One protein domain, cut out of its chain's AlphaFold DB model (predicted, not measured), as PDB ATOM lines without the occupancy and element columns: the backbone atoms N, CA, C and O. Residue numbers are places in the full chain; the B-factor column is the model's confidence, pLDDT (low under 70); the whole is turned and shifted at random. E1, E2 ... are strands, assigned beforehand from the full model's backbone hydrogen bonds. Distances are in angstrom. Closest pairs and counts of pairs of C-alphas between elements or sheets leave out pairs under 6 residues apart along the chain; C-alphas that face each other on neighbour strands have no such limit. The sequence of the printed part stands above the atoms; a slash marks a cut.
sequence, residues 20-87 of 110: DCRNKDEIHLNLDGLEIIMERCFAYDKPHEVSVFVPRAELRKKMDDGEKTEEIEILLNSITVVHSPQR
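Overview. This is residues 20 to 87 of the 110 residues of an uncharacterized protein of Acetohalobium arabaticum (strain ATCC 49924 / DSM 5501 / Z-7288) (UniProt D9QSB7). Two narrow two-stranded ribbons make an open, loose shape: the hairpin E1-E2 runs alongside the pair E3 and E6 with a gap between them, and the ribbon of E3 and E6 bends as it runs on to the hairpin E4-E5, which lies beyond the E1-E2 hairpin's far end. Residues 64 to 69 stick out. The printed part has 68 residues and, in chain order, six named strands, E1 to E6, in three antiparallel two-stranded sheets; the class is all strand. It is extended, radius of gyration of the C-alphas 18.5 A, spanning 61 by 24 by 7 A.

Arrangement. E1, residues 23 to 31, and E2, residues 34 to 42, form a hairpin; N 27 and O 38 are 2.8 A apart. For E1 and E3, residues 48 to 53, the closest C-alphas are Asp 25 and Val 50, 7.6 A. E3 is antiparallel to E6, residues 80 to 85; N 51 and O 82 are 2.9 A apart. E4, residues 59 to 64, and E5, residues 69 to 74, form a hairpin; N 61 and O 72 are 2.8 A apart. E2 and E6 are apart.

Along the chain. E1, 26.7 A long, begins at (4.221, -29.249, -26.447); E2 is 26.8 A. E6 ends at (3.079, -21.259, -17.841).

Size, cuts and confidence. The farthest C-alphas, Glu 67 and Arg 87, are 61.5 A apart. The printed part has no cut or long link. Residues 86 to 87 are under pLDDT 70.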
ATOM      1  N   ASP A  20       6.128 -38.778 -25.391       70.19
ATOM      2  CA  ASP A  20       5.019 -38.201 -26.161       70.19
ATOM      3  C   ASP A  20       4.814 -36.725 -25.766       70.19
ATOM      4  O   ASP A  20       4.004 -36.387 -24.902       70.19
ATOM      5  N   CYS A  21       5.651 -35.850 -26.327       71.50
ATOM      6  CA  CYS A  21       5.612 -34.410 -26.091       71.50
ATOM      7  C   CYS A  21       4.508 -33.783 -26.944       71.50
ATOM      8  O   CYS A  21       4.651 -33.699 -28.163       71.50
ATOM      9  N   ARG A  22       3.433 -33.310 -26.306       80.56
ATOM     10  CA  ARG A  22       2.373 -32.552 -26.990       80.56
ATOM     11  C   ARG A  22       2.814 -31.118 -27.266       80.56
ATOM     12  O   ARG A  22       2.643 -30.652 -28.384       80.56
ATOM     13  N   ASN A  23       3.474 -30.497 -26.288       81.94
ATOM     14  CA  ASN A  23       4.221 -29.249 -26.447       81.94
ATOM     15  C   ASN A  23       5.712 -29.472 -26.141       81.94
ATOM     16  O   ASN A  23       6.072 -30.322 -25.313       81.94
ATOM     17  N   LYS A  24       6.578 -28.681 -26.784       86.75
ATOM     18  CA  LYS A  24       8.016 -28.585 -26.496       86.75
ATOM     19  C   LYS A  24       8.436 -27.113 -26.491       86.75
ATOM     20  O   LYS A  24       8.109 -26.404 -27.436       86.75
ATOM     21  N   ASP A  25       9.215 -26.712 -25.490       86.69
ATOM     22  CA  ASP A  25       9.926 -25.429 -25.472       86.69
ATOM     23  C   ASP A  25      11.429 -25.657 -25.641       86.69
ATOM     24  O   ASP A  25      11.983 -26.622 -25.102       86.69
ATOM     25  N   GLU A  26      12.097 -24.759 -26.363       89.69
ATOM     26  CA  GLU A  26      13.506 -24.891 -26.734       89.69
ATOM     27  C   GLU A  26      14.194 -23.516 -26.796       89.69
ATOM     28  O   GLU A  26      13.680 -22.579 -27.404       89.69
ATOM     29  N   ILE A  27      15.356 -23.386 -26.151       92.25
ATOM     30  CA  ILE A  27      16.202 -22.181 -26.152       92.25
ATOM     31  C   ILE A  27      17.645 -22.621 -26.358       92.25
ATOM     32  O   ILE A  27      18.134 -23.465 -25.614       92.25
ATOM     33  N   HIS A  28      18.344 -21.997 -27.304       94.88
ATOM     34  CA  HIS A  28      19.787 -22.143 -27.492       94.88
ATOM     35  C   HIS A  28      20.425 -20.747 -27.534       94.88
ATOM     36  O   HIS A  28      20.529 -20.131 -28.593       94.88
ATOM     37  N   LEU A  29      20.827 -20.229 -26.370       93.50
ATOM     38  CA  LEU A  29      21.537 -18.955 -26.243       93.50
ATOM     39  C   LEU A  29      23.042 -19.237 -26.235       93.50
ATOM     40  O   LEU A  29      23.581 -19.646 -25.211       93.50
ATOM     41  N   ASN A  30      23.718 -19.010 -27.359       93.50
ATOM     42  CA  ASN A  30      25.179 -19.026 -27.420       93.50
ATOM     43  C   ASN A  30      25.707 -17.588 -27.546       93.50
ATOM     44  O   ASN A  30      25.240 -16.803 -28.370       93.50
ATOM     45  N   LEU A  31      26.653 -17.264 -26.676       91.56
ATOM     46  CA  LEU A  31      27.371 -16.010 -26.538       91.56
ATOM     47  C   LEU A  31      28.856 -16.381 -26.389       91.56
ATOM     48  O   LEU A  31      29.166 -17.399 -25.770       91.56
ATOM     49  N   ASP A  32      29.792 -15.586 -26.909       79.94
ATOM     50  CA  ASP A  32      31.220 -15.928 -26.816       79.94
ATOM     51  C   ASP A  32      31.699 -15.926 -25.349       79.94
ATOM     52  O   ASP A  32      31.948 -14.879 -24.751       79.94
ATOM     53  N   GLY A  33      31.799 -17.130 -24.769       72.56
ATOM     54  CA  GLY A  33      32.069 -17.381 -23.346       72.56
ATOM     55  C   GLY A  33      30.928 -18.045 -22.558       72.56
ATOM     56  O   GLY A  33      31.158 -18.458 -21.423       72.56
ATOM     57  N   LEU A  34      29.725 -18.179 -23.129       87.69
ATOM     58  CA  LEU A  34      28.525 -18.694 -22.457       87.69
ATOM     59  C   LEU A  34      27.542 -19.352 -23.448       87.69
ATOM     60  O   LEU A  34      26.903 -18.668 -24.241       87.69
ATOM     61  N   GLU A  35      27.350 -20.669 -23.351       94.31
ATOM     62  CA  GLU A  35      26.274 -21.395 -24.047       94.31
ATOM     63  C   GLU A  35      25.244 -21.911 -23.028       94.31
ATOM     64  O   GLU A  35      25.604 -22.562 -22.047       94.31
ATOM     65  N   ILE A  36      23.962 -21.612 -23.255       92.25
ATOM     66  CA  ILE A  36      22.817 -22.080 -22.466       92.25
ATOM     67  C   ILE A  36      21.852 -22.804 -23.402       92.25
ATOM     68  O   ILE A  36      21.418 -22.244 -24.410       92.25
ATOM     69  N   ILE A  37      21.482 -24.029 -23.030       94.12
ATOM     70  CA  ILE A  37      20.461 -24.821 -23.717       94.12
ATOM     71  C   ILE A  37      19.352 -25.156 -22.718       94.12
ATOM     72  O   ILE A  37      19.624 -25.695 -21.645       94.12
ATOM     73  N   MET A  38      18.107 -24.844 -23.075       89.56
ATOM     74  CA  MET A  38      16.906 -25.304 -22.377       89.56
ATOM     75  C   MET A  38      16.068 -26.120 -23.355       89.56
ATOM     76  O   MET A  38      15.704 -25.613 -24.407       89.56
ATOM     77  N   GLU A  39      15.700 -27.341 -22.979       89.00
ATOM     78  CA  GLU A  39      14.694 -28.139 -23.681       89.00
ATOM     79  C   GLU A  39      13.679 -28.654 -22.654       89.00
ATOM     80  O   GLU A  39      14.056 -29.281 -21.659       89.00
ATOM     81  N   ARG A  40      12.387 -28.385 -22.869       84.19
ATOM     82  CA  ARG A  40      11.284 -28.873 -22.023       84.19
ATOM     83  C   ARG A  40      10.229 -29.560 -22.880       84.19
ATOM     84  O   ARG A  40       9.975 -29.148 -24.002       84.19
ATOM     85  N   CYS A  41       9.615 -30.604 -22.339       84.19
ATOM     86  CA  CYS A  41       8.600 -31.434 -22.989       84.19
ATOM     87  C   CYS A  41       7.385 -31.538 -22.063       84.19
ATOM     88  O   CYS A  41       7.551 -31.794 -20.868       84.19
ATOM     89  N   PHE A  42       6.178 -31.355 -22.603       82.19
ATOM     90  CA  PHE A  42       4.939 -31.315 -21.827       82.19
ATOM     91  C   PHE A  42       3.884 -32.260 -22.403       82.19
ATOM     92  O   PHE A  42       3.718 -32.376 -23.617       82.19
ATOM     93  N   ALA A  43       3.134 -32.905 -21.508       80.25
ATOM     94  CA  ALA A  43       2.005 -33.774 -21.849       80.25
ATOM     95  C   ALA A  43       0.670 -33.010 -22.013       80.25
ATOM     96  O   ALA A  43      -0.363 -33.628 -22.266       80.25
ATOM     97  N   TYR A  44       0.685 -31.683 -21.850       76.06
ATOM     98  CA  TYR A  44      -0.460 -30.794 -22.046       76.06
ATOM     99  C   TYR A  44      -0.202 -29.790 -23.176       76.06
ATOM    100  O   TYR A  44       0.938 -29.561 -23.569       76.06
ATOM    101  N   ASP A  45      -1.296 -29.255 -23.704       75.38
ATOM    102  CA  ASP A  45      -1.419 -28.476 -24.939       75.38
ATOM    103  C   ASP A  45      -1.451 -26.954 -24.726       75.38
ATOM    104  O   ASP A  45      -1.176 -26.203 -25.663       75.38
ATOM    105  N   LYS A  46      -1.725 -26.478 -23.502       74.94
ATOM    106  CA  LYS A  46      -1.625 -25.047 -23.165       74.94
ATOM    107  C   LYS A  46      -0.212 -24.518 -23.478       74.94
ATOM    108  O   LYS A  46       0.755 -25.125 -23.008       74.94
ATOM    109  N   PRO A  47      -0.079 -23.420 -24.245       73.31
ATOM    110  CA  PRO A  47       1.218 -22.845 -24.576       73.31
ATOM    111  C   PRO A  47       1.859 -22.164 -23.361       73.31
ATOM    112  O   PRO A  47       1.180 -21.695 -22.442       73.31
ATOM    113  N   HIS A  48       3.183 -22.078 -23.390       78.19
ATOM    114  CA  HIS A  48       4.001 -21.422 -22.377       78.19
ATOM    115  C   HIS A  48       4.579 -20.126 -22.939       78.19
ATOM    116  O   HIS A  48       4.919 -20.048 -24.118       78.19
ATOM    117  N   GLU A  49       4.710 -19.105 -22.099       85.81
ATOM    118  CA  GLU A  49       5.582 -17.979 -22.414       85.81
ATOM    119  C   GLU A  49       7.021 -18.352 -22.036       85.81
ATOM    120  O   GLU A  49       7.288 -18.907 -20.964       85.81
ATOM    121  N   VAL A  50       7.959 -18.037 -22.925       88.31
ATOM    122  CA  VAL A  50       9.384 -18.311 -22.746       88.31
ATOM    123  C   VAL A  50      10.162 -17.047 -23.084       88.31
ATOM    124  O   VAL A  50      10.049 -16.517 -24.189       88.31
ATOM    125  N   SER A  51      10.945 -16.556 -22.127       92.19
ATOM    126  CA  SER A  51      11.599 -15.247 -22.197       92.19
ATOM    127  C   SER A  51      13.091 -15.375 -21.887       92.19
ATOM    128  O   SER A  51      13.501 -16.173 -21.043       92.19
ATOM    129  N   VAL A  52      13.923 -14.554 -22.530       95.44
ATOM    130  CA  VAL A  52      15.363 -14.470 -22.247       95.44
ATOM    131  C   VAL A  52      15.756 -12.998 -22.162       95.44
ATOM    132  O   VAL A  52      15.602 -12.259 -23.131       95.44
ATOM    133  N   PHE A  53      16.261 -12.559 -21.011       95.62
ATOM    134  CA  PHE A  53      16.663 -11.168 -20.773       95.62
ATOM    135  C   PHE A  53      18.192 -11.114 -20.680       95.62
ATOM    136  O   PHE A  53      18.741 -11.854 -19.877       95.62
ATOM    137  N   VAL A  54      18.901 -10.282 -21.462       92.94
ATOM    138  CA  VAL A  54      20.391 -10.295 -21.533       92.94
ATOM    139  C   VAL A  54      21.050  -8.929 -21.251       92.94
ATOM    140  O   VAL A  54      21.311  -8.135 -22.150       92.94
ATOM    141  N   PRO A  55      21.269  -8.637 -19.963       91.00
ATOM    142  CA  PRO A  55      22.581  -7.381 -19.254       91.00
ATOM    143  C   PRO A  55      24.080  -7.279 -19.774       91.00
ATOM    144  O   PRO A  55      24.398  -7.845 -20.813       91.00
ATOM    145  N   ARG A  56      25.029  -6.531 -19.143       93.75
ATOM    146  CA  ARG A  56      26.487  -6.368 -19.529       93.75
ATOM    147  C   ARG A  56      27.553  -6.582 -18.397       93.75
ATOM    148  O   ARG A  56      27.517  -5.807 -17.450       93.75
ATOM    149  N   ALA A  57      28.515  -7.531 -18.527       91.62
ATOM    150  CA  ALA A  57      29.702  -7.772 -17.646       91.62
ATOM    151  C   ALA A  57      31.042  -8.043 -18.361       91.62
ATOM    152  O   ALA A  57      32.042  -7.598 -17.818       91.62
ATOM    153  N   GLU A  58      31.061  -8.752 -19.510       91.81
ATOM    154  CA  GLU A  58      32.192  -8.919 -20.473       91.81
ATOM    155  C   GLU A  58      32.894 -10.298 -20.613       91.81
ATOM    156  O   GLU A  58      32.807 -11.169 -19.753       91.81
ATOM    157  N   LEU A  59      33.642 -10.467 -21.720       90.31
ATOM    158  CA  LEU A  59      34.717 -11.462 -21.910       90.31
ATOM    159  C   LEU A  59      35.933 -10.781 -22.565       90.31
ATOM    160  O   LEU A  59      35.880 -10.391 -23.728       90.31
ATOM    161  N   ARG A  60      37.045 -10.648 -21.833       91.19
ATOM    162  CA  ARG A  60      38.286 -10.022 -22.326       91.19
ATOM    163  C   ARG A  60      39.362 -11.087 -22.588       91.19
ATOM    164  O   ARG A  60      39.536 -11.988 -21.771       91.19
ATOM    165  N   LYS A  61      40.081 -11.015 -23.717       88.50
ATOM    166  CA  LYS A  61      41.073 -12.026 -24.140       88.50
ATOM    167  C   LYS A  61      42.237 -11.395 -24.914       88.50
ATOM    168  O   LYS A  61      42.082 -11.003 -26.065       88.50
ATOM    169  N   LYS A  62      43.423 -11.372 -24.307       88.44
ATOM    170  CA  LYS A  62      44.680 -10.992 -24.970       88.44
ATOM    171  C   LYS A  62      45.274 -12.197 -25.717       88.44
ATOM    172  O   LYS A  62      45.162 -13.325 -25.237       88.44
ATOM    173  N   MET A  63      45.862 -11.979 -26.890       87.19
ATOM    174  CA  MET A  63      46.541 -12.994 -27.708       87.19
ATOM    175  C   MET A  63      47.894 -12.439 -28.150       87.19
ATOM    176  O   MET A  63      47.959 -11.283 -28.543       87.19
ATOM    177  N   ASP A  64      48.960 -13.230 -28.077       87.06
ATOM    178  CA  ASP A  64      50.323 -12.780 -28.378       87.06
ATOM    179  C   ASP A  64      50.997 -13.785 -29.318       87.06
ATOM    180  O   ASP A  64      51.003 -14.981 -29.023       87.06
ATOM    181  N   ASP A  65      51.521 -13.307 -30.447       82.56
ATOM    182  CA  ASP A  65      52.128 -14.121 -31.517       82.56
ATOM    183  C   ASP A  65      53.586 -13.691 -31.784       82.56
ATOM    184  O   ASP A  65      54.063 -13.623 -32.916       82.56
ATOM    185  N   GLY A  66      54.297 -13.314 -30.715       80.81
ATOM    186  CA  GLY A  66      55.732 -12.997 -30.700       80.81
ATOM    187  C   GLY A  66      56.109 -11.616 -31.253       80.81
ATOM    188  O   GLY A  66      56.874 -10.899 -30.614       80.81
ATOM    189  N   GLU A  67      55.565 -11.223 -32.407       77.81
ATOM    190  CA  GLU A  67      55.763  -9.884 -32.999       77.81
ATOM    191  C   GLU A  67      54.577  -8.933 -32.768       77.81
ATOM    192  O   GLU A  67      54.698  -7.724 -32.983       77.81
ATOM    193  N   LYS A  68      53.416  -9.459 -32.362       76.56
ATOM    194  CA  LYS A  68      52.179  -8.692 -32.169       76.56
ATOM    195  C   LYS A  68      51.362  -9.233 -31.013       76.56
ATOM    196  O   LYS A  68      51.153 -10.441 -30.919       76.56
ATOM    197  N   THR A  69      50.784  -8.306 -30.255       86.69
ATOM    198  CA  THR A  69      49.820  -8.606 -29.202       86.69
ATOM    199  C   THR A  69      48.471  -7.956 -29.508       86.69
ATOM    200  O   THR A  69      48.379  -6.739 -29.664       86.69
ATOM    201  N   GLU A  70      47.422  -8.767 -29.582       87.38
ATOM    202  CA  GLU A  70      46.033  -8.375 -29.826       87.38
ATOM    203  C   GLU A  70      45.223  -8.424 -28.522       87.38
ATOM    204  O   GLU A  70      45.456  -9.287 -27.675       87.38
ATOM    205  N   GLU A  71      44.229  -7.548 -28.362       91.00
ATOM    206  CA  GLU A  71      43.278  -7.580 -27.241       91.00
ATOM    207  C   GLU A  71      41.833  -7.648 -27.749       91.00
ATOM    208  O   GLU A  71      41.427  -6.888 -28.626       91.00
ATOM    209  N   ILE A  72      41.058  -8.575 -27.184       88.19
ATOM    210  CA  ILE A  72      39.626  -8.775 -27.433       88.19
ATOM    211  C   ILE A  72      38.849  -8.351 -26.182       88.19
ATOM    212  O   ILE A  72      39.270  -8.659 -25.067       88.19
ATOM    213  N   GLU A  73      37.684  -7.731 -26.370       92.25
ATOM    214  CA  GLU A  73      36.694  -7.441 -25.327       92.25
ATOM    215  C   GLU A  73      35.272  -7.633 -25.882       92.25
ATOM    216  O   GLU A  73      34.886  -7.038 -26.886       92.25
ATOM    217  N   ILE A  74      34.510  -8.503 -25.227       90.69
ATOM    218  CA  ILE A  74      33.113  -8.886 -25.497       90.69
ATOM    219  C   ILE A  74      32.261  -8.459 -24.286       90.69
ATOM    220  O   ILE A  74      32.834  -8.091 -23.272       90.69
ATOM    221  N   LEU A  75      30.920  -8.411 -24.369       93.19
ATOM    222  CA  LEU A  75      30.149  -7.336 -23.703       93.19
ATOM    223  C   LEU A  75      28.929  -7.743 -22.824       93.19
ATOM    224  O   LEU A  75      28.038  -6.926 -22.618       93.19
ATOM    225  N   LEU A  76      28.840  -8.978 -22.312       91.25
ATOM    226  CA  LEU A  76      27.585  -9.566 -21.772       91.25
ATOM    227  C   LEU A  76      27.527  -9.830 -20.249       91.25
ATOM    228  O   LEU A  76      28.466 -10.357 -19.670       91.25
ATOM    229  N   ASN A  77      26.412  -9.437 -19.617       92.44
ATOM    230  CA  ASN A  77      25.727 -10.058 -18.468       92.44
ATOM    231  C   ASN A  77      24.222  -9.961 -18.756       92.44
ATOM    232  O   ASN A  77      23.791 -10.343 -19.836       92.44
ATOM    233  N   SER A  78      23.441  -9.380 -17.844       92.62
ATOM    234  CA  SER A  78      21.945  -9.160 -17.846       92.62
ATOM    235  C   SER A  78      21.444 -10.710 -17.703       92.62
ATOM    236  O   SER A  78      20.650 -10.970 -16.803       92.62
ATOM    237  N   ILE A  79      21.904 -11.706 -18.498       94.06
ATOM    238  CA  ILE A  79      21.357 -13.073 -18.732       94.06
ATOM    239  C   ILE A  79      20.447 -13.643 -17.637       94.06
ATOM    240  O   ILE A  79      20.867 -14.004 -16.542       94.06
ATOM    241  N   THR A  80      19.197 -13.834 -18.035       95.69
ATOM    242  CA  THR A  80      18.106 -14.494 -17.328       95.69
ATOM    243  C   THR A  80      17.349 -15.343 -18.348       95.69
ATOM    244  O   THR A  80      17.149 -14.899 -19.478       95.69
ATOM    245  N   VAL A  81      16.888 -16.529 -17.956       93.56
ATOM    246  CA  VAL A  81      15.951 -17.352 -18.735       93.56
ATOM    247  C   VAL A  81      14.704 -17.564 -17.883       93.56
ATOM    248  O   VAL A  81      14.813 -17.997 -16.737       93.56
ATOM    249  N   VAL A  82      13.532 -17.245 -18.431       92.06
ATOM    250  CA  VAL A  82      12.229 -17.397 -17.775       92.06
ATOM    251  C   VAL A  82      11.359 -18.346 -18.586       92.06
ATOM    252  O   VAL A  82      11.318 -18.298 -19.813       92.06
ATOM    253  N   HIS A  83      10.643 -19.204 -17.867       87.56
ATOM    254  CA  HIS A  83       9.594 -20.062 -18.396       87.56
ATOM    255  C   HIS A  83       8.342 -19.826 -17.553       87.56
ATOM    256  O   HIS A  83       8.374 -20.028 -16.338       87.56
ATOM    257  N   SER A  84       7.280 -19.344 -18.188       84.31
ATOM    258  CA  SER A  84       6.064 -18.848 -17.550       84.31
ATOM    259  C   SER A  84       4.851 -19.588 -18.130       84.31
ATOM    260  O   SER A  84       4.422 -19.310 -19.254       84.31
ATOM    261  N   PRO A  85       4.303 -20.590 -17.420       74.62
ATOM    262  CA  PRO A  85       3.079 -21.259 -17.841       74.62
ATOM    263  C   PRO A  85       1.896 -20.295 -17.861       74.62
ATOM    264  O   PRO A  85       1.670 -19.572 -16.890       74.62
ATOM    265  N   GLN A  86       1.098 -20.329 -18.931       69.50
ATOM    266  CA  GLN A  86      -0.168 -19.605 -18.942       69.50
ATOM    267  C   GLN A  86      -1.077 -20.134 -17.830       69.50
ATOM    268  O   GLN A  86      -1.355 -21.335 -17.740       69.50
ATOM    269  N   ARG A  87      -1.539 -19.217 -16.976       65.12
ATOM    270  CA  ARG A  87      -2.473 -19.521 -15.892       65.12
ATOM    271  C   ARG A  87      -3.786 -20.076 -16.472       65.12
ATOM    272  O   ARG A  87      -4.211 -19.609 -17.530       65.12
TER     273      ARG A  87